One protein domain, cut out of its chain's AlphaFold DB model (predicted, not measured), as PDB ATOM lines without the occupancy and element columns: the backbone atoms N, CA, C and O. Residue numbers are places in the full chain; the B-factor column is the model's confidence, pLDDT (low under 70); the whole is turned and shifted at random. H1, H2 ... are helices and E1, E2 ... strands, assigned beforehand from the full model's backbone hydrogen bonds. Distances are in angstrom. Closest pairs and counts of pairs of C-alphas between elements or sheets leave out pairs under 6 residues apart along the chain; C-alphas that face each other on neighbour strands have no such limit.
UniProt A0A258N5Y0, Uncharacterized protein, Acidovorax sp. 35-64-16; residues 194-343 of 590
ATOM      1  N   THR A 194     117.477 -26.460 232.290       86.06
ATOM      2  CA  THR A 194     118.186 -26.144 233.533       86.06
ATOM      3  C   THR A 194     118.251 -27.373 234.442       86.06
ATOM      4  O   THR A 194     117.584 -28.385 234.211       86.06
ATOM      5  N   VAL A 195     119.041 -27.291 235.519       84.81
ATOM      6  CA  VAL A 195     119.090 -28.344 236.553       84.81
ATOM      7  C   VAL A 195     117.694 -28.607 237.135       84.81
ATOM      8  O   VAL A 195     117.343 -29.758 237.386       84.81
ATOM      9  N   ASP A 196     116.865 -27.570 237.262       83.44
ATOM     10  CA  ASP A 196     115.493 -27.690 237.761       83.44
ATOM     11  C   ASP A 196     114.585 -28.488 236.846       83.44
ATOM     12  O   ASP A 196     113.724 -29.223 237.325       83.44
ATOM     13  N   ASP A 197     114.778 -28.392 235.533       86.81
ATOM     14  CA  ASP A 197     114.000 -29.201 234.603       86.81
ATOM     15  C   ASP A 197     114.364 -30.673 234.730       86.81
ATOM     16  O   ASP A 197     113.476 -31.524 234.716       86.81
ATOM     17  N   HIS A 198     115.655 -30.988 234.862       87.19
ATOM     18  CA  HIS A 198     116.118 -32.368 235.018       87.19
ATOM     19  C   HIS A 198     115.652 -32.981 236.342       87.19
ATOM     20  O   HIS A 198     115.180 -34.125 236.364       87.19
ATOM     21  N   LEU A 199     115.691 -32.196 237.420       86.88
ATOM     22  CA  LEU A 199     115.115 -32.572 238.706       86.88
ATOM     23  C   LEU A 199     113.613 -32.827 238.567       86.88
ATOM     24  O   LEU A 199     113.131 -33.882 238.973       86.88
ATOM     25  N   ALA A 200     112.885 -31.917 237.922       85.25
ATOM     26  CA  ALA A 200     111.447 -32.050 237.736       85.25
ATOM     27  C   ALA A 200     111.073 -33.254 236.846       85.25
ATOM     28  O   ALA A 200     110.111 -33.960 237.147       85.25
ATOM     29  N   ALA A 201     111.859 -33.558 235.807       88.88
ATOM     30  CA  ALA A 201     111.686 -34.761 234.986       88.88
ATOM     31  C   ALA A 201     111.924 -36.048 235.776       88.88
ATOM     32  O   ALA A 201     111.146 -36.997 235.651       88.88
ATOM     33  N   SER A 202     112.964 -36.082 236.612       89.19
ATOM     34  CA  SER A 202     113.245 -37.231 237.479       89.19
ATOM     35  C   SER A 202     112.079 -37.473 238.440       89.19
ATOM     36  O   SER A 202     111.597 -38.593 238.585       89.19
ATOM     37  N   GLN A 203     111.526 -36.414 239.025       82.44
ATOM     38  CA  GLN A 203     110.362 -36.535 239.901       82.44
ATOM     39  C   GLN A 203     109.104 -36.980 239.164       82.44
ATOM     40  O   GLN A 203     108.401 -37.865 239.648       82.44
ATOM     41  N   TYR A 204     108.825 -36.408 237.990       85.94
ATOM     42  CA  TYR A 204     107.697 -36.823 237.161       85.94
ATOM     43  C   TYR A 204     107.806 -38.312 236.806       85.94
ATOM     44  O   TYR A 204     106.842 -39.061 236.958       85.94
ATOM     45  N   ARG A 205     109.003 -38.783 236.440       90.31
ATOM     46  CA  ARG A 205     109.273 -40.203 236.194       90.31
ATOM     47  C   ARG A 205     109.014 -41.060 237.437       90.31
ATOM     48  O   ARG A 205     108.311 -42.064 237.335       90.31
ATOM     49  N   ALA A 206     109.533 -40.667 238.600       87.12
ATOM     50  CA  ALA A 206     109.311 -41.384 239.859       87.12
ATOM     51  C   ALA A 206     107.815 -41.453 240.215       87.12
ATOM     52  O   ALA A 206     107.308 -42.513 240.572       87.12
ATOM     53  N   ALA A 207     107.084 -40.355 240.028       82.69
ATOM     54  CA  ALA A 207     105.643 -40.276 240.220       82.69
ATOM     55  C   ALA A 207     104.860 -41.252 239.327       82.69
ATOM     56  O   ALA A 207     103.948 -41.923 239.818       82.69
ATOM     57  N   GLN A 208     105.206 -41.347 238.041       86.06
ATOM     58  CA  GLN A 208     104.567 -42.288 237.114       86.06
ATOM     59  C   GLN A 208     104.890 -43.746 237.464       86.06
ATOM     60  O   GLN A 208     104.005 -44.600 237.429       86.06
ATOM     61  N   LEU A 209     106.136 -44.033 237.859       87.62
ATOM     62  CA  LEU A 209     106.555 -45.366 238.303       87.62
ATOM     63  C   LEU A 209     105.805 -45.804 239.561       87.62
ATOM     64  O   LEU A 209     105.267 -46.911 239.596       87.62
ATOM     65  N   THR A 210     105.693 -44.922 240.554       82.50
ATOM     66  CA  THR A 210     104.902 -45.173 241.764       82.50
ATOM     67  C   THR A 210     103.424 -45.358 241.429       82.50
ATOM     68  O   THR A 210     102.810 -46.308 241.905       82.50
ATOM     69  N   GLY A 211     102.871 -44.520 240.543       77.12
ATOM     70  CA  GLY A 211     101.507 -44.652 240.020       77.12
ATOM     71  C   GLY A 211     101.220 -46.008 239.365       77.12
ATOM     72  O   GLY A 211     100.107 -46.518 239.463       77.12
ATOM     73  N   ALA A 212     102.232 -46.606 238.737       78.25
ATOM     74  CA  ALA A 212     102.162 -47.918 238.102       78.25
ATOM     75  C   ALA A 212     102.517 -49.090 239.040       78.25
ATOM     76  O   ALA A 212     102.567 -50.233 238.588       78.25
ATOM     77  N   GLY A 213     102.793 -48.837 240.324       76.19
ATOM     78  CA  GLY A 213     103.213 -49.861 241.287       76.19
ATOM     79  C   GLY A 213     104.663 -50.342 241.127       76.19
ATOM     80  O   GLY A 213     105.061 -51.306 241.778       76.19
ATOM     81  N   LYS A 214     105.487 -49.680 240.301       81.44
ATOM     82  CA  LYS A 214     106.903 -50.023 240.068       81.44
ATOM     83  C   LYS A 214     107.826 -49.349 241.088       81.44
ATOM     84  O   LYS A 214     108.690 -48.546 240.736       81.44
ATOM     85  N   ILE A 215     107.627 -49.671 242.366       79.75
ATOM     86  CA  ILE A 215     108.274 -48.986 243.501       79.75
ATOM     87  C   ILE A 215     109.806 -49.082 243.452       79.75
ATOM     88  O   ILE A 215     110.483 -48.083 243.679       79.75
ATOM     89  N   ASP A 216     110.361 -50.237 243.078       80.50
ATOM     90  CA  ASP A 216     111.819 -50.420 243.012       80.50
ATOM     91  C   ASP A 216     112.467 -49.520 241.951       80.50
ATOM     92  O   ASP A 216     113.521 -48.925 242.177       80.50
ATOM     93  N   GLN A 217     111.801 -49.363 240.803       84.06
ATOM     94  CA  GLN A 217     112.250 -48.475 239.731       84.06
ATOM     95  C   GLN A 217     112.113 -47.003 240.143       84.06
ATOM     96  O   GLN A 217     113.012 -46.209 239.873       84.06
ATOM     97  N   ALA A 218     111.039 -46.631 240.850       83.44
ATOM     98  CA  ALA A 218     110.914 -45.294 241.434       83.44
ATOM     99  C   ALA A 218     112.051 -45.009 242.437       83.44
ATOM    100  O   ALA A 218     112.623 -43.919 242.437       83.44
ATOM    101  N   GLY A 219     112.443 -46.017 243.225       80.62
ATOM    102  CA  GLY A 219     113.587 -45.977 244.139       80.62
ATOM    103  C   GLY A 219     114.940 -45.761 243.451       80.62
ATOM    104  O   GLY A 219     115.828 -45.135 244.026       80.62
ATOM    105  N   GLN A 220     115.115 -46.233 242.213       85.25
ATOM    106  CA  GLN A 220     116.318 -45.938 241.425       85.25
ATOM    107  C   GLN A 220     116.340 -44.475 240.973       85.25
ATOM    108  O   GLN A 220     117.348 -43.800 241.153       85.25
ATOM    109  N   VAL A 221     115.208 -43.958 240.489       86.44
ATOM    110  CA  VAL A 221     115.082 -42.552 240.071       86.44
ATOM    111  C   VAL A 221     115.306 -41.586 241.243       86.44
ATOM    112  O   VAL A 221     115.886 -40.519 241.065       86.44
ATOM    113  N   LEU A 222     114.920 -41.985 242.459       81.69
ATOM    114  CA  LEU A 222     115.230 -41.278 243.708       81.69
ATOM    115  C   LEU A 222     116.739 -41.057 243.912       81.69
ATOM    116  O   LEU A 222     117.138 -39.988 244.366       81.69
ATOM    117  N   LYS A 223     117.592 -42.021 243.546       82.69
ATOM    118  CA  LYS A 223     119.053 -41.881 243.677       82.69
ATOM    119  C   LYS A 223     119.621 -40.870 242.682       82.69
ATOM    120  O   LYS A 223     120.460 -40.054 243.057       82.69
ATOM    121  N   ASP A 224     119.134 -40.895 241.444       83.62
ATOM    122  CA  ASP A 224     119.548 -39.936 240.413       83.62
ATOM    123  C   ASP A 224     119.092 -38.517 240.770       83.62
ATOM    124  O   ASP A 224     119.859 -37.555 240.661       83.62
ATOM    125  N   TYR A 225     117.864 -38.400 241.282       86.50
ATOM    126  CA  TYR A 225     117.330 -37.166 241.841       86.50
ATOM    127  C   TYR A 225     118.216 -36.624 242.967       86.50
ATOM    128  O   TYR A 225     118.549 -35.438 242.990       86.50
ATOM    129  N   ALA A 226     118.649 -37.503 243.873       83.62
ATOM    130  CA  ALA A 226     119.529 -37.145 244.970       83.62
ATOM    131  C   ALA A 226     120.840 -36.531 244.481       83.62
ATOM    132  O   ALA A 226     121.186 -35.414 244.876       83.62
ATOM    133  N   ALA A 227     121.517 -37.193 243.545       83.00
ATOM    134  CA  ALA A 227     122.754 -36.681 242.969       83.00
ATOM    135  C   ALA A 227     122.571 -35.287 242.338       83.00
ATOM    136  O   ALA A 227     123.366 -34.381 242.593       83.00
ATOM    137  N   GLN A 228     121.497 -35.078 241.570       85.25
ATOM    138  CA  GLN A 228     121.213 -33.785 240.933       85.25
ATOM    139  C   GLN A 228     120.843 -32.693 241.951       85.25
ATOM    140  O   GLN A 228     121.240 -31.537 241.792       85.25
ATOM    141  N   SER A 229     120.116 -33.052 243.016       87.62
ATOM    142  CA  SER A 229     119.689 -32.110 244.059       87.62
ATOM    143  C   SER A 229     120.890 -31.552 244.819       87.62
ATOM    144  O   SER A 229     120.969 -30.346 245.045       87.62
ATOM    145  N   LEU A 230     121.881 -32.400 245.118       87.06
ATOM    146  CA  LEU A 230     123.118 -31.981 245.767       87.06
ATOM    147  C   LEU A 230     123.896 -30.991 244.892       87.06
ATOM    148  O   LEU A 230     124.353 -29.963 245.391       87.06
ATOM    149  N   VAL A 231     123.989 -31.262 243.586       86.38
ATOM    150  CA  VAL A 231     124.636 -30.355 242.627       86.38
ATOM    151  C   VAL A 231     123.934 -28.995 242.610       86.38
ATOM    152  O   VAL A 231     124.606 -27.969 242.717       86.38
ATOM    153  N   LYS A 232     122.593 -28.961 242.554       88.62
ATOM    154  CA  LYS A 232     121.825 -27.704 242.631       88.62
ATOM    155  C   LYS A 232     122.137 -26.934 243.917       88.62
ATOM    156  O   LYS A 232     122.473 -25.752 243.867       88.62
ATOM    157  N   ILE A 233     122.058 -27.611 245.063       90.56
ATOM    158  CA  ILE A 233     122.278 -27.010 246.384       90.56
ATOM    159  C   ILE A 233     123.682 -26.400 246.491       90.56
ATOM    160  O   ILE A 233     123.840 -25.313 247.058       90.56
ATOM    161  N   GLN A 234     124.695 -27.076 245.945       87.94
ATOM    162  CA  GLN A 234     126.074 -26.590 245.930       87.94
ATOM    163  C   GLN A 234     126.239 -25.368 245.017       87.94
ATOM    164  O   GLN A 234     126.813 -24.367 245.446       87.94
ATOM    165  N   LEU A 235     125.687 -25.410 243.800       88.19
ATOM    166  CA  LEU A 235     125.781 -24.308 242.834       88.19
ATOM    167  C   LEU A 235     125.068 -23.037 243.315       88.19
ATOM    168  O   LEU A 235     125.567 -21.933 243.113       88.19
ATOM    169  N   GLN A 236     123.924 -23.175 243.988       90.75
ATOM    170  CA  GLN A 236     123.104 -22.039 244.420       90.75
ATOM    171  C   GLN A 236     123.466 -21.492 245.810       90.75
ATOM    172  O   GLN A 236     122.752 -20.637 246.327       90.75
ATOM    173  N   GLY A 237     124.555 -21.944 246.444       90.69
ATOM    174  CA  GLY A 237     124.882 -21.595 247.837       90.69
ATOM    175  C   GLY A 237     124.883 -20.090 248.142       90.69
ATOM    176  O   GLY A 237     124.256 -19.653 249.109       90.69
ATOM    177  N   ALA A 238     125.536 -19.286 247.298       90.00
ATOM    178  CA  ALA A 238     125.613 -17.835 247.483       90.00
ATOM    179  C   ALA A 238     124.252 -17.144 247.287       90.00
ATOM    180  O   ALA A 238     123.827 -16.362 248.138       90.00
ATOM    181  N   GLN A 239     123.545 -17.484 246.205       92.12
ATOM    182  CA  GLN A 239     122.222 -16.930 245.888       92.12
ATOM    183  C   GLN A 239     121.188 -17.297 246.955       92.12
ATOM    184  O   GLN A 239     120.421 -16.444 247.395       92.12
ATOM    185  N   ARG A 240     121.218 -18.546 247.432       93.94
ATOM    186  CA  ARG A 240     120.348 -19.035 248.502       93.94
ATOM    187  C   ARG A 240     120.560 -18.243 249.784       93.94
ATOM    188  O   ARG A 240     119.588 -17.821 250.397       93.94
ATOM    189  N   LYS A 241     121.811 -18.004 250.185       93.12
ATOM    190  CA  LYS A 241     122.121 -17.243 251.404       93.12
ATOM    191  C   LYS A 241     121.598 -15.806 251.335       93.12
ATOM    192  O   LYS A 241     121.062 -15.298 252.317       93.12
ATOM    193  N   GLU A 242     121.723 -15.159 250.181       93.06
ATOM    194  CA  GLU A 242     121.197 -13.810 249.973       93.06
ATOM    195  C   GLU A 242     119.658 -13.786 249.984       93.06
ATOM    196  O   GLU A 242     119.044 -12.967 250.672       93.06
ATOM    197  N   ALA A 243     119.026 -14.719 249.267       94.06
ATOM    198  CA  ALA A 243     117.574 -14.853 249.225       94.06
ATOM    199  C   ALA A 243     116.983 -15.186 250.601       94.06
ATOM    200  O   ALA A 243     115.916 -14.681 250.949       94.06
ATOM    201  N   LEU A 244     117.690 -15.975 251.411       93.69
ATOM    202  CA  LEU A 244     117.313 -16.275 252.787       93.69
ATOM    203  C   LEU A 244     117.259 -14.997 253.633       93.69
ATOM    204  O   LEU A 244     116.278 -14.777 254.336       93.69
ATOM    205  N   GLY A 245     118.270 -14.127 253.529       92.56
ATOM    206  CA  GLY A 245     118.292 -12.845 254.237       92.56
ATOM    207  C   GLY A 245     117.120 -11.940 253.847       92.56
ATOM    208  O   GLY A 245     116.463 -11.368 254.717       92.56
ATOM    209  N   ARG A 246     116.800 -11.873 252.547       93.56
ATOM    210  CA  ARG A 246     115.618 -11.148 252.045       93.56
ATOM    211  C   ARG A 246     114.309 -11.740 252.569       93.56
ATOM    212  O   ARG A 246     113.440 -11.000 253.017       93.56
ATOM    213  N   THR A 247     114.200 -13.065 252.576       94.31
ATOM    214  CA  THR A 247     113.017 -13.789 253.069       94.31
ATOM    215  C   THR A 247     112.828 -13.595 254.571       94.31
ATOM    216  O   THR A 247     111.714 -13.368 255.028       94.31
ATOM    217  N   ALA A 248     113.915 -13.617 255.344       92.12
ATOM    218  CA  ALA A 248     113.894 -13.358 256.779       92.12
ATOM    219  C   ALA A 248     113.412 -11.933 257.100       92.12
ATOM    220  O   ALA A 248     112.593 -11.750 258.000       92.12
ATOM    221  N   ALA A 249     113.881 -10.935 256.346       92.00
ATOM    222  CA  ALA A 249     113.430  -9.553 256.494       92.00
ATOM    223  C   ALA A 249     111.940  -9.392 256.140       92.00
ATOM    224  O   ALA A 249     111.202  -8.762 256.895       92.00
ATOM    225  N   ALA A 250     111.485 -10.013 255.047       92.19
ATOM    226  CA  ALA A 250     110.080 -10.007 254.638       92.19
ATOM    227  C   ALA A 250     109.170 -10.665 255.694       92.19
ATOM    228  O   ALA A 250     108.160 -10.086 256.103       92.19
ATOM    229  N   LEU A 251     109.593 -11.813 256.232       90.44
ATOM    230  CA  LEU A 251     108.907 -12.496 257.330       90.44
ATOM    231  C   LEU A 251     108.807 -11.625 258.586       90.44
ATOM    232  O   LEU A 251     107.757 -11.604 259.228       90.44
ATOM    233  N   ALA A 252     109.867 -10.884 258.924       87.62
ATOM    234  CA  ALA A 252     109.859  -9.953 260.052       87.62
ATOM    235  C   ALA A 252     108.869  -8.790 259.847       87.62
ATOM    236  O   ALA A 252     108.295  -8.306 260.819       87.62
ATOM    237  N   SER A 253     108.618  -8.380 258.598       88.75
ATOM    238  CA  SER A 253     107.569  -7.410 258.246       88.75
ATOM    239  C   SER A 253     106.170  -8.017 258.064       88.75
ATOM    240  O   SER A 253     105.228  -7.286 257.769       88.75
ATOM    241  N   GLY A 254     106.011  -9.331 258.252       85.88
ATOM    242  CA  GLY A 254     104.732 -10.034 258.112       85.88
ATOM    243  C   GLY A 254     104.376 -10.476 256.688       85.88
ATOM    244  O   GLY A 254     103.277 -10.987 256.484       85.88
ATOM    245  N   ASP A 255     105.289 -10.329 255.727       89.44
ATOM    246  CA  ASP A 255     105.126 -10.826 254.359       89.44
ATOM    247  C   ASP A 255     105.478 -12.323 254.302       89.44
ATOM    248  O   ASP A 255     106.637 -12.730 254.423       89.44
ATOM    249  N   LEU A 256     104.442 -13.151 254.155       89.12
ATOM    250  CA  LEU A 256     104.556 -14.607 254.079       89.12
ATOM    251  C   LEU A 256     104.820 -15.106 252.648       89.12
ATOM    252  O   LEU A 256     105.302 -16.229 252.482       89.12
ATOM    253  N   ASP A 257     104.561 -14.294 251.619       90.00
ATOM    254  CA  ASP A 257     104.710 -14.702 250.217       90.00
ATOM    255  C   ASP A 257     106.184 -14.865 249.828       90.00
ATOM    256  O   ASP A 257     106.529 -15.706 248.989       90.00
ATOM    257  N   ALA A 258     107.089 -14.148 250.499       90.81
ATOM    258  CA  ALA A 258     108.530 -14.319 250.323       90.81
ATOM    259  C   ALA A 258     108.998 -15.767 250.583       90.81
ATOM    260  O   ALA A 258     109.916 -16.256 249.919       90.81
ATOM    261  N   VAL A 259     108.330 -16.489 251.491       91.94
ATOM    262  CA  VAL A 259     108.626 -17.901 251.798       91.94
ATOM    263  C   VAL A 259     108.375 -18.779 250.586       91.94
ATOM    264  O   VAL A 259     109.183 -19.652 250.276       91.94
ATOM    265  N   LYS A 260     107.271 -18.535 249.877       93.00
ATOM    266  CA  LYS A 260     106.907 -19.280 248.673       93.00
ATOM    267  C   LYS A 260     107.958 -19.098 247.582       93.00
ATOM    268  O   LYS A 260     108.359 -20.080 246.959       93.00
ATOM    269  N   GLY A 261     108.420 -17.864 247.376       91.12
ATOM    270  CA  GLY A 261     109.483 -17.555 246.418       91.12
ATOM    271  C   GLY A 261     110.793 -18.264 246.760       91.12
ATOM    272  O   GLY A 261     111.365 -18.941 245.909       91.12
ATOM    273  N   PHE A 262     111.227 -18.177 248.021       94.00
ATOM    274  CA  PHE A 262     112.435 -18.860 248.484       94.00
ATOM    275  C   PHE A 262     112.338 -20.379 248.328       94.00
ATOM    276  O   PHE A 262     113.254 -21.011 247.804       94.00
ATOM    277  N   TYR A 263     111.228 -20.967 248.776       92.81
ATOM    278  CA  TYR A 263     111.038 -22.411 248.748       92.81
ATOM    279  C   TYR A 263     111.098 -22.936 247.317       92.81
ATOM    280  O   TYR A 263     111.919 -23.792 247.003       92.81
ATOM    281  N   ASN A 264     110.271 -22.383 246.431       91.44
ATOM    282  CA  ASN A 264     110.133 -22.890 245.068       91.44
ATOM    283  C   ASN A 264     111.423 -22.759 244.246       91.44
ATOM    284  O   ASN A 264     111.626 -23.538 243.318       91.44
ATOM    285  N   GLU A 265     112.293 -21.808 244.593       90.38
ATOM    286  CA  GLU A 265     113.580 -21.613 243.927       90.38
ATOM    287  C   GLU A 265     114.682 -22.515 244.504       90.38
ATOM    288  O   GLU A 265     115.407 -23.168 243.754       90.38
ATOM    289  N   PHE A 266     114.821 -22.583 245.832       92.12
ATOM    290  CA  PHE A 266     116.021 -23.141 246.471       92.12
ATOM    291  C   PHE A 266     115.839 -24.519 247.096       92.12
ATOM    292  O   PHE A 266     116.835 -25.135 247.478       92.12
ATOM    293  N   VAL A 267     114.608 -25.014 247.203       91.38
ATOM    294  CA  VAL A 267     114.307 -26.316 247.798       91.38
ATOM    295  C   VAL A 267     114.066 -27.357 246.705       91.38
ATOM    296  O   VAL A 267     113.036 -27.323 246.033       91.38
ATOM    297  N   PRO A 268     114.980 -28.323 246.516       88.94
ATOM    298  CA  PRO A 268     114.743 -29.461 245.645       88.94
ATOM    299  C   PRO A 268     114.190 -30.646 246.448       88.94
ATOM    300  O   PRO A 268     114.902 -31.621 246.654       88.94
ATOM    301  N   ASP A 269     112.922 -30.600 246.852       86.31
ATOM    302  CA  ASP A 269     112.227 -31.711 247.538       86.31
ATOM    303  C   ASP A 269     111.092 -32.350 246.705       86.31
ATOM    304  O   ASP A 269     110.425 -33.301 247.118       86.31
ATOM    305  N   GLY A 270     110.828 -31.786 245.528       79.94
ATOM    306  CA  GLY A 270     109.748 -32.207 244.637       79.94
ATOM    307  C   GLY A 270     108.348 -31.789 245.022       79.94
ATOM    308  O   GLY A 270     107.378 -32.307 244.461       79.94
ATOM    309  N   ALA A 271     108.250 -30.799 245.898       87.06
ATOM    310  CA  ALA A 271     107.051 -30.025 246.107       87.06
ATOM    311  C   ALA A 271     107.245 -28.589 245.608       87.06
ATOM    312  O   ALA A 271     108.352 -28.067 245.506       87.06
ATOM    313  N   ARG A 272     106.126 -27.932 245.329       89.06
ATOM    314  CA  ARG A 272     106.027 -26.481 245.242       89.06
ATOM    315  C   ARG A 272     105.072 -25.997 246.320       89.06
ATOM    316  O   ARG A 272     104.024 -26.601 246.552       89.06
ATOM    317  N   VAL A 273     105.433 -24.905 246.973       93.19
ATOM    318  CA  VAL A 273     104.551 -24.179 247.879       93.19
ATOM    319  C   VAL A 273     103.564 -23.377 247.042       93.19
ATOM    320  O   VAL A 273     103.951 -22.591 246.168       93.19
ATOM    321  N   THR A 274     102.280 -23.585 247.302       93.88
ATOM    322  CA  THR A 274     101.188 -22.873 246.631       93.88
ATOM    323  C   THR A 274     100.757 -21.647 247.403       93.88
ATOM    324  O   THR A 274     100.442 -20.629 246.785       93.88
ATOM    325  N   ASP A 275     100.774 -21.737 248.729       93.56
ATOM    326  CA  ASP A 275     100.178 -20.751 249.617       93.56
ATOM    327  C   ASP A 275     100.777 -20.859 251.026       93.56
ATOM    328  O   ASP A 275     101.119 -21.956 251.478       93.56
ATOM    329  N   VAL A 276     100.896 -19.728 251.719       92.88
ATOM    330  CA  VAL A 276     101.371 -19.655 253.107       92.88
ATOM    331  C   VAL A 276     100.413 -18.768 253.885       92.88
ATOM    332  O   VAL A 276     100.350 -17.560 253.674       92.88
ATOM    333  N   LYS A 277      99.651 -19.369 254.800       92.19
ATOM    334  CA  LYS A 277      98.593 -18.684 255.552       92.19
ATOM    335  C   LYS A 277      98.856 -18.712 257.041       92.19
ATOM    336  O   LYS A 277      99.375 -19.691 257.566       92.19
ATOM    337  N   ARG A 278      98.424 -17.658 257.730       90.12
ATOM    338  CA  ARG A 278      98.371 -17.625 259.192       90.12
ATOM    339  C   ARG A 278      97.025 -18.197 259.656       90.12
ATOM    340  O   ARG A 278      95.976 -17.742 259.204       90.12
ATOM    341  N   GLY A 279      97.068 -19.233 260.487       83.38
ATOM    342  CA  GLY A 279      95.917 -19.865 261.122       83.38
ATOM    343  C   GLY A 279      95.368 -19.042 262.290       83.38
ATOM    344  O   GLY A 279      95.945 -18.024 262.676       83.38
ATOM    345  N   ALA A 280      94.246 -19.497 262.851       73.38
ATOM    346  CA  ALA A 280      93.526 -18.801 263.921       73.38
ATOM    347  C   ALA A 280      94.371 -18.610 265.196       73.38
ATOM    348  O   ALA A 280      94.269 -17.570 265.841       73.38
ATOM    349  N   ASP A 281      95.265 -19.557 265.490       79.19
ATOM    350  CA  ASP A 281      96.096 -19.569 266.701       79.19
ATOM    351  C   ASP A 281      97.498 -18.965 266.489       79.19
ATOM    352  O   ASP A 281      98.400 -19.130 267.307       79.19
ATOM    353  N   GLY A 282      97.711 -18.263 265.370       80.75
ATOM    354  CA  GLY A 282      99.016 -17.700 265.001       80.75
ATOM    355  C   GLY A 282      99.968 -18.688 264.317       80.75
ATOM    356  O   GLY A 282     101.036 -18.264 263.865       80.75
ATOM    357  N   GLU A 283      99.548 -19.949 264.176       91.38
ATOM    358  CA  GLU A 283     100.227 -20.985 263.395       91.38
ATOM    359  C   GLU A 283     100.365 -20.587 261.922       91.38
ATOM    360  O   GLU A 283      99.584 -19.801 261.389       91.38
ATOM    361  N   LEU A 284     101.358 -21.139 261.235       91.88
ATOM    362  CA  LEU A 284     101.569 -20.955 259.805       91.88
ATOM    363  C   LEU A 284     101.302 -22.269 259.079       91.88
ATOM    364  O   LEU A 284     101.954 -23.273 259.350       91.88
ATOM    365  N   VAL A 285     100.372 -22.238 258.129       92.81
ATOM    366  CA  VAL A 285     100.018 -23.366 257.269       92.81
ATOM    367  C   VAL A 285     100.618 -23.141 255.887       92.81
ATOM    368  O   VAL A 285     100.257 -22.190 255.190       92.81
ATOM    369  N   ILE A 286     101.523 -24.026 255.482       93.88
ATOM    370  CA  ILE A 286     102.201 -24.013 254.185       93.88
ATOM    371  C   ILE A 286     101.542 -25.068 253.304       93.88
ATOM    372  O   ILE A 286     101.753 -26.270 253.488       93.88
ATOM    373  N   GLN A 287     100.739 -24.621 252.344       94.50
ATOM    374  CA  GLN A 287     100.127 -25.505 251.361       94.50
ATOM    375  C   GLN A 287     101.138 -25.868 250.282       94.50
ATOM    376  O   GLN A 287     101.890 -25.022 249.790       94.50
ATOM    377  N   ARG A 288     101.153 -27.148 249.923       93.00
ATOM    378  CA  ARG A 288     102.112 -27.720 248.987       93.00
ATOM    379  C   ARG A 288     101.399 -28.599 247.982       93.00
ATOM    380  O   ARG A 288     100.372 -29.211 248.269       93.00
ATOM    381  N   GLU A 289     101.983 -28.686 246.807       90.19
ATOM    382  CA  GLU A 289     101.598 -29.640 245.780       90.19
ATOM    383  C   GLU A 289     102.855 -30.189 245.115       90.19
ATOM    384  O   GLU A 289     103.909 -29.557 245.116       90.19
ATOM    385  N   SER A 290     102.774 -31.379 244.548       83.00
ATOM    386  CA  SER A 290     103.853 -31.942 243.749       83.00
ATOM    387  C   SER A 290     103.972 -31.233 242.399       83.00
ATOM    388  O   SER A 290     103.063 -30.533 241.951       83.00
ATOM    389  N   LEU A 291     105.090 -31.438 241.700       75.50
ATOM    390  CA  LEU A 291     105.336 -30.766 240.416       75.50
ATOM    391  C   LEU A 291     104.386 -31.172 239.273       75.50
ATOM    392  O   LEU A 291     104.290 -30.455 238.281       75.50
ATOM    393  N   ASP A 292     103.671 -32.290 239.402       71.81
ATOM    394  CA  ASP A 292     102.573 -32.699 238.512       71.81
ATOM    395  C   ASP A 292     101.202 -32.124 238.935       71.81
ATOM    396  O   ASP A 292     100.177 -32.514 238.378       71.81
ATOM    397  N   GLY A 293     101.172 -31.205 239.908       79.06
ATOM    398  CA  GLY A 293      99.985 -30.446 240.313       79.06
ATOM    399  C   GLY A 293      99.055 -31.156 241.298       79.06
ATOM    400  O   GLY A 293      97.889 -30.786 241.416       79.06
ATOM    401  N   ARG A 294      99.521 -32.214 241.975       81.81
ATOM    402  CA  ARG A 294      98.707 -32.923 242.975       81.81
ATOM    403  C   ARG A 294      98.939 -32.344 244.367       81.81
ATOM    404  O   ARG A 294     100.094 -32.142 244.733       81.81
ATOM    405  N   PRO A 295      97.888 -32.128 245.170       86.69
ATOM    406  CA  PRO A 295      98.050 -31.608 246.521       86.69
ATOM    407  C   PRO A 295      98.874 -32.573 247.383       86.69
ATOM    408  O   PRO A 295      98.712 -33.789 247.294       86.69
ATOM    409  N   LEU A 296      99.748 -32.016 248.218       86.75
ATOM    410  CA  LEU A 296     100.528 -32.732 249.225       86.75
ATOM    411  C   LEU A 296     100.064 -32.319 250.630       86.75
ATOM    412  O   LEU A 296      99.436 -31.264 250.780       86.75
ATOM    413  N   PRO A 297     100.369 -33.114 251.673       87.88
ATOM    414  CA  PRO A 297     100.130 -32.705 253.051       87.88
ATOM    415  C   PRO A 297     100.760 -31.336 253.341       87.88
ATOM    416  O   PRO A 297     101.930 -31.091 253.031       87.88
ATOM    417  N   ALA A 298      99.961 -30.435 253.912       90.94
ATOM    418  CA  ALA A 298     100.429 -29.114 254.309       90.94
ATOM    419  C   ALA A 298     101.362 -29.220 255.521       90.94
ATOM    420  O   ALA A 298     101.187 -30.098 256.367       90.94
ATOM    421  N   TYR A 299     102.319 -28.300 255.632       90.75
ATOM    422  CA  TYR A 299     103.062 -28.142 256.880       90.75
ATOM    423  C   TYR A 299     102.362 -27.153 257.788       90.75
ATOM    424  O   TYR A 299     101.956 -26.085 257.332       90.75
ATOM    425  N   THR A 300     102.316 -27.476 259.075       90.00
ATOM    426  CA  THR A 300     101.890 -26.549 260.118       90.00
ATOM    427  C   THR A 300     103.089 -26.224 260.996       90.00
ATOM    428  O   THR A 300     103.732 -27.122 261.539       90.00
ATOM    429  N   MET A 301     103.409 -24.939 261.110       90.25
ATOM    430  CA  MET A 301     104.449 -24.414 261.993       90.25
ATOM    431  C   MET A 301     103.782 -23.595 263.093       90.25
ATOM    432  O   MET A 301     102.841 -22.856 262.823       90.25
ATOM    433  N   LYS A 302     104.291 -23.681 264.320       90.00
ATOM    434  CA  LYS A 302     103.737 -22.986 265.486       90.00
ATOM    435  C   LYS A 302     103.715 -21.470 265.309       90.00
ATOM    436  O   LYS A 302     102.757 -20.814 265.693       90.00
ATOM    437  N   ASP A 303     104.788 -20.913 264.756       89.19
ATOM    438  CA  ASP A 303     104.944 -19.475 264.583       89.19
ATOM    439  C   ASP A 303     105.993 -19.134 263.509       89.19
ATOM    440  O   ASP A 303     106.662 -19.994 262.923       89.19
ATOM    441  N   THR A 304     106.142 -17.832 263.249       88.31
ATOM    442  CA  THR A 304     107.143 -17.276 262.330       88.31
ATOM    443  C   THR A 304     108.581 -17.587 262.761       88.31
ATOM    444  O   THR A 304     109.449 -17.735 261.903       88.31
ATOM    445  N   GLY A 305     108.845 -17.721 264.063       88.81
ATOM    446  CA  GLY A 305     110.166 -18.056 264.595       88.81
ATOM    447  C   GLY A 305     110.576 -19.489 264.262       88.81
ATOM    448  O   GLY A 305     111.703 -19.716 263.821       88.81
ATOM    449  N   GLN A 306     109.653 -20.447 264.383       90.25
ATOM    450  CA  GLN A 306     109.880 -21.830 263.964       90.25
ATOM    451  C   GLN A 306     110.123 -21.916 262.454       90.25
ATOM    452  O   GLN A 306     111.081 -22.561 262.029       90.25
ATOM    453  N   LEU A 307     109.317 -21.222 261.643       90.88
ATOM    454  CA  LEU A 307     109.527 -21.172 260.195       90.88
ATOM    455  C   LEU A 307     110.903 -20.592 259.845       90.88
ATOM    456  O   LEU A 307     111.628 -21.163 259.035       90.88
ATOM    457  N   LEU A 308     111.298 -19.492 260.488       90.62
ATOM    458  CA  LEU A 308     112.604 -18.881 260.267       90.62
ATOM    459  C   LEU A 308     113.750 -19.804 260.704       90.62
ATOM    460  O   LEU A 308     114.776 -19.858 260.034       90.62
ATOM    461  N   SER A 309     113.581 -20.558 261.793       91.12
ATOM    462  CA  SER A 309     114.555 -21.564 262.232       91.12
ATOM    463  C   SER A 309     114.739 -22.667 261.187       91.12
ATOM    464  O   SER A 309     115.877 -22.998 260.847       91.12
ATOM    465  N   VAL A 310     113.640 -23.170 260.614       91.31
ATOM    466  CA  VAL A 310     113.676 -24.151 259.519       91.31
ATOM    467  C   VAL A 310     114.365 -23.561 258.289       91.31
ATOM    468  O   VAL A 310     115.308 -24.161 257.781       91.31
ATOM    469  N   LEU A 311     113.979 -22.358 257.852       91.69
ATOM    470  CA  LEU A 311     114.612 -21.689 256.712       91.69
ATOM    471  C   LEU A 311     116.113 -21.471 256.948       91.69
ATOM    472  O   LEU A 311     116.925 -21.749 256.069       91.69
ATOM    473  N   ASN A 312     116.511 -21.045 258.149       91.25
ATOM    474  CA  ASN A 312     117.916 -20.854 258.504       91.25
ATOM    475  C   ASN A 312     118.723 -22.156 258.449       91.25
ATOM    476  O   ASN A 312     119.899 -22.120 258.081       91.25
ATOM    477  N   SER A 313     118.105 -23.302 258.754       92.12
ATOM    478  CA  SER A 313     118.756 -24.608 258.600       92.12
ATOM    479  C   SER A 313     119.136 -24.892 257.140       92.12
ATOM    480  O   SER A 313     120.163 -25.516 256.887       92.12
ATOM    481  N   PHE A 314     118.405 -24.336 256.166       92.50
ATOM    482  CA  PHE A 314     118.694 -24.505 254.738       92.50
ATOM    483  C   PHE A 314     119.925 -23.730 254.259       92.50
ATOM    484  O   PHE A 314     120.350 -23.878 253.109       92.50
ATOM    485  N   ASN A 315     120.530 -22.903 255.114       88.94
ATOM    486  CA  ASN A 315     121.829 -22.317 254.810       88.94
ATOM    487  C   ASN A 315     122.916 -23.404 254.732       88.94
ATOM    488  O   ASN A 315     123.785 -23.324 253.863       88.94
ATOM    489  N   ASP A 316     122.824 -24.444 255.571       89.81
ATOM    490  CA  ASP A 316     123.692 -25.618 255.497       89.81
ATOM    491  C   ASP A 316     123.290 -26.506 254.298       89.81
ATOM    492  O   ASP A 316     122.180 -27.052 254.273       89.81
ATOM    493  N   PRO A 317     124.179 -26.681 253.297       88.50
ATOM    494  CA  PRO A 317     123.937 -27.558 252.156       88.50
ATOM    495  C   PRO A 317     123.532 -28.983 252.543       88.50
ATOM    496  O   PRO A 317     122.676 -29.569 251.883       88.50
ATOM    497  N   MET A 318     124.131 -29.548 253.596       89.38
ATOM    498  CA  MET A 318     123.875 -30.937 253.983       89.38
ATOM    499  C   MET A 318     122.542 -31.093 254.708       89.38
ATOM    500  O   MET A 318     121.838 -32.077 254.469       89.38
ATOM    501  N   ALA A 319     122.155 -30.116 255.530       90.44
ATOM    502  CA  ALA A 319     120.828 -30.072 256.131       90.44
ATOM    503  C   ALA A 319     119.735 -29.943 255.059       90.44
ATOM    504  O   ALA A 319     118.784 -30.726 255.057       90.44
ATOM    505  N   LEU A 320     119.911 -29.024 254.097       91.88
ATOM    506  CA  LEU A 320     118.984 -28.855 252.974       91.88
ATOM    507  C   LEU A 320     118.896 -30.123 252.118       91.88
ATOM    508  O   LEU A 320     117.798 -30.523 251.737       91.88
ATOM    509  N   TYR A 321     120.027 -30.776 251.843       90.12
ATOM    510  CA  TYR A 321     120.059 -32.031 251.097       90.12
ATOM    511  C   TYR A 321     119.332 -33.155 251.841       90.12
ATOM    512  O   TYR A 321     118.467 -33.804 251.262       90.12
ATOM    513  N   SER A 322     119.627 -33.359 253.128       89.19
ATOM    514  CA  SER A 322     118.967 -34.377 253.957       89.19
ATOM    515  C   SER A 322     117.454 -34.161 254.016       89.19
ATOM    516  O   SER A 322     116.677 -35.089 253.787       89.19
ATOM    517  N   TRP A 323     117.027 -32.919 254.247       90.19
ATOM    518  CA  TRP A 323     115.611 -32.573 254.258       90.19
ATOM    519  C   TRP A 323     114.959 -32.803 252.889       90.19
ATOM    520  O   TRP A 323     113.944 -33.486 252.811       90.19
ATOM    521  N   SER A 324     115.599 -32.361 251.807       89.56
ATOM    522  CA  SER A 324     115.150 -32.599 250.429       89.56
ATOM    523  C   SER A 324     114.954 -34.087 250.116       89.56
ATOM    524  O   SER A 324     113.951 -34.472 249.518       89.56
ATOM    525  N   GLN A 325     115.886 -34.944 250.552       87.44
ATOM    526  CA  GLN A 325     115.789 -36.395 250.372       87.44
ATOM    527  C   GLN A 325     114.630 -37.006 251.157       87.44
ATOM    528  O   GLN A 325     113.861 -37.801 250.613       87.44
ATOM    529  N   ASN A 326     114.505 -36.637 252.431       89.19
ATOM    530  CA  ASN A 326     113.459 -37.161 253.300       89.19
ATOM    531  C   ASN A 326     112.077 -36.741 252.805       89.19
ATOM    532  O   ASN A 326     111.185 -37.578 252.705       89.19
ATOM    533  N   GLU A 327     111.912 -35.480 252.419       87.06
ATOM    534  CA  GLU A 327     110.637 -34.975 251.922       87.06
ATOM    535  C   GLU A 327     110.275 -35.548 250.563       87.06
ATOM    536  O   GLU A 327     109.131 -35.953 250.357       87.06
ATOM    537  N   PHE A 328     111.239 -35.682 249.653       85.25
ATOM    538  CA  PHE A 328     110.956 -36.320 248.377       85.25
ATOM    539  C   PHE A 328     110.541 -37.787 248.562       85.25
ATOM    540  O   PHE A 328     109.576 -38.241 247.944       85.25
ATOM    541  N   LYS A 329     111.193 -38.517 249.475       84.31
ATOM    542  CA  LYS A 329     110.775 -39.870 249.857       84.31
ATOM    543  C   LYS A 329     109.368 -39.882 250.464       84.31
ATOM    544  O   LYS A 329     108.538 -40.659 250.001       84.31
ATOM    545  N   ASN A 330     109.075 -39.003 251.422       86.06
ATOM    546  CA  ASN A 330     107.752 -38.892 252.043       86.06
ATOM    547  C   ASN A 330     106.664 -38.623 250.990       86.06
ATOM    548  O   ASN A 330     105.616 -39.265 250.998       86.06
ATOM    549  N   ASN A 331     106.937 -37.741 250.026       82.00
ATOM    550  CA  ASN A 331     106.029 -37.433 248.921       82.00
ATOM    551  C   ASN A 331     105.746 -38.664 248.037       82.00
ATOM    552  O   ASN A 331     104.626 -38.845 247.551       82.00
ATOM    553  N   ILE A 332     106.744 -39.528 247.826       81.12
ATOM    554  CA  ILE A 332     106.577 -40.803 247.114       81.12
ATOM    555  C   ILE A 332     105.808 -41.822 247.963       81.12
ATOM    556  O   ILE A 332     104.934 -42.509 247.434       81.12
ATOM    557  N   ASP A 333     106.083 -41.903 249.263       81.81
ATOM    558  CA  ASP A 333     105.418 -42.836 250.175       81.81
ATOM    559  C   ASP A 333     103.924 -42.509 250.331       81.81
ATOM    560  O   ASP A 333     103.092 -43.414 250.266       81.81
ATOM    561  N   VAL A 334     103.552 -41.226 250.401       80.50
ATOM    562  CA  VAL A 334     102.140 -40.793 250.370       80.50
ATOM    563  C   VAL A 334     101.443 -41.310 249.106       80.50
ATOM    564  O   VAL A 334     100.368 -41.907 249.181       80.50
ATOM    565  N   ARG A 335     102.082 -41.181 247.937       75.19
ATOM    566  CA  ARG A 335     101.531 -41.706 246.674       75.19
ATOM    567  C   ARG A 335     101.438 -43.219 246.657       75.19
ATOM    568  O   ARG A 335     100.498 -43.764 246.085       75.19
ATOM    569  N   LYS A 336     102.422 -43.908 247.228       75.25
ATOM    570  CA  LYS A 336     102.419 -45.367 247.319       75.25
ATOM    571  C   LYS A 336     101.197 -45.845 248.100       75.25
ATOM    572  O   LYS A 336     100.532 -46.774 247.645       75.25
ATOM    573  N   THR A 337     100.874 -45.184 249.209       73.50
ATOM    574  CA  THR A 337      99.661 -45.460 249.986       73.50
ATOM    575  C   THR A 337      98.407 -45.243 249.140       73.50
ATOM    576  O   THR A 337      97.611 -46.168 249.004       73.50
ATOM    577  N   GLU A 338      98.276 -44.103 248.452       70.25
ATOM    578  CA  GLU A 338      97.119 -43.836 247.576       70.25
ATOM    579  C   GLU A 338      96.956 -44.865 246.444       70.25
ATOM    580  O   GLU A 338      95.841 -45.270 246.108       70.25
ATOM    581  N   VAL A 339      98.056 -45.280 245.809       69.75
ATOM    582  CA  VAL A 339      98.030 -46.279 244.730       69.75
ATOM    583  C   VAL A 339      97.655 -47.647 245.280       69.75
ATOM    584  O   VAL A 339      96.852 -48.341 244.659       69.75
ATOM    585  N   SER A 340      98.196 -48.020 246.440       65.38
ATOM    586  CA  SER A 340      97.841 -49.264 247.120       65.38
ATOM    587  C   SER A 340      96.351 -49.307 247.455       65.38
ATOM    588  O   SER A 340      95.716 -50.333 247.228       65.38
ATOM    589  N   GLU A 341      95.781 -48.206 247.949       70.25
ATOM    590  CA  GLU A 341      94.344 -48.097 248.225       70.25
ATOM    591  C   GLU A 341      93.515 -48.245 246.942       70.25
ATOM    592  O   GLU A 341      92.606 -49.067 246.879       70.25
ATOM    593  N   ARG A 342      93.880 -47.546 245.858       64.62
ATOM    594  CA  ARG A 342      93.170 -47.679 244.570       64.62
ATOM    595  C   ARG A 342      93.273 -49.077 243.968       64.62
ATOM    596  O   ARG A 342      92.338 -49.535 243.315       64.62
ATOM    597  N   GLN A 343      94.420 -49.741 244.109       62.88
ATOM    598  CA  GLN A 343      94.595 -51.109 243.625       62.88
ATOM    599  C   GLN A 343      93.744 -52.093 244.428       62.88
ATOM    600  O   GLN A 343      93.155 -52.986 243.818       62.88
TER     601      GLN A 343
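What this domain is: This is residues 194 to 343 of the 590 residues of an uncharacterized protein of Acidovorax sp. 35-64-16 (UniProt A0A258N5Y0). What shape does the model have? Two groups of helices meet at a corner: H1, H2 and the long H6 lie side by side as an up-and-down bundle, and H3 lies at an angle to them with H4 and H5. A small, strongly twisted sheet, E1 E2 E3, packs on H4 of the second group and on residues 324 to 335 of H6. What are its numbers? The 150 printed residues are mostly helix, in the order H1 H2 H3 H4 E1 E2 E3 H5 H6, with an antiparallel sheet in the order E1 E2 E3. The whole is compact, with a radius of gyration of the C-alphas of 15.7 A and spans of 46 by 37 by 21 A.

Where its parts are: Where do the first helices run? H1 is residues 195 to 211, 24.2 A, from C-alpha 195 at (119.090, -28.344, 236.553). H2 is residues 215 to 235, 30.3 A, H3 is residues 237 to 252, 22.6 A, and H4 is residues 257 to 266. What follows? E1 is residues 271 to 278, 20.0 A, and bends by 57 degrees at residue 274; E2 is residues 284 to 290 and E3 residues 295 to 301. H5 is residues 304 to 313, and H6, residues 317 to 343, runs 38.6 A to C-alpha 343 at (94.595, -51.109, 243.625).

How they stand to each other: How do the helices meet? The helical hairpin H1 and H2 touch at a shallow tilt of 16 degrees, closest at the C-alphas of Ala 206 and Ala 218, 4.5 A; H6 touches H2, closest at the C-alphas of Ile 233 and Pro 317, 6.0 A. H3 touches H4, its hairpin partner, closest at the C-alphas of Thr 247 and Ala 258, 5.3 A, and with residues 244 to 251 alone H5, closest at the C-alphas of Ala 248 and Leu 308, 6.7 A. How is the sheet made? E1 E2 E3 is a meander, each strand the antiparallel neighbour of the one before, with N 272 and O 289 at 2.8 A and N 286 and O 299 at 2.8 A within hydrogen-bond range. What is on it? H4, H5 and H6 are on one face, giving two layers, a sheet with helices on one face; H4 lies over E1 at a height over the sheet of 8.1 A, and H1 only grazes the sheet. Are the helix backbones complete? Every O i to N i+4 pair is within hydrogen-bond range in H1, H3, H4, H5 and H6, and 16 of 17 in H2.

The domain as a whole: How large is it? The two C-alphas farthest apart, those of Ser 253 and Gln 343, are 47.9 A apart. Is anything missing or uncertain? The printed part has no cut, and its links between named elements are tight. The mean pLDDT of the printed part is 86.7, with residues 339 to 340 and 342 to 343 under 70.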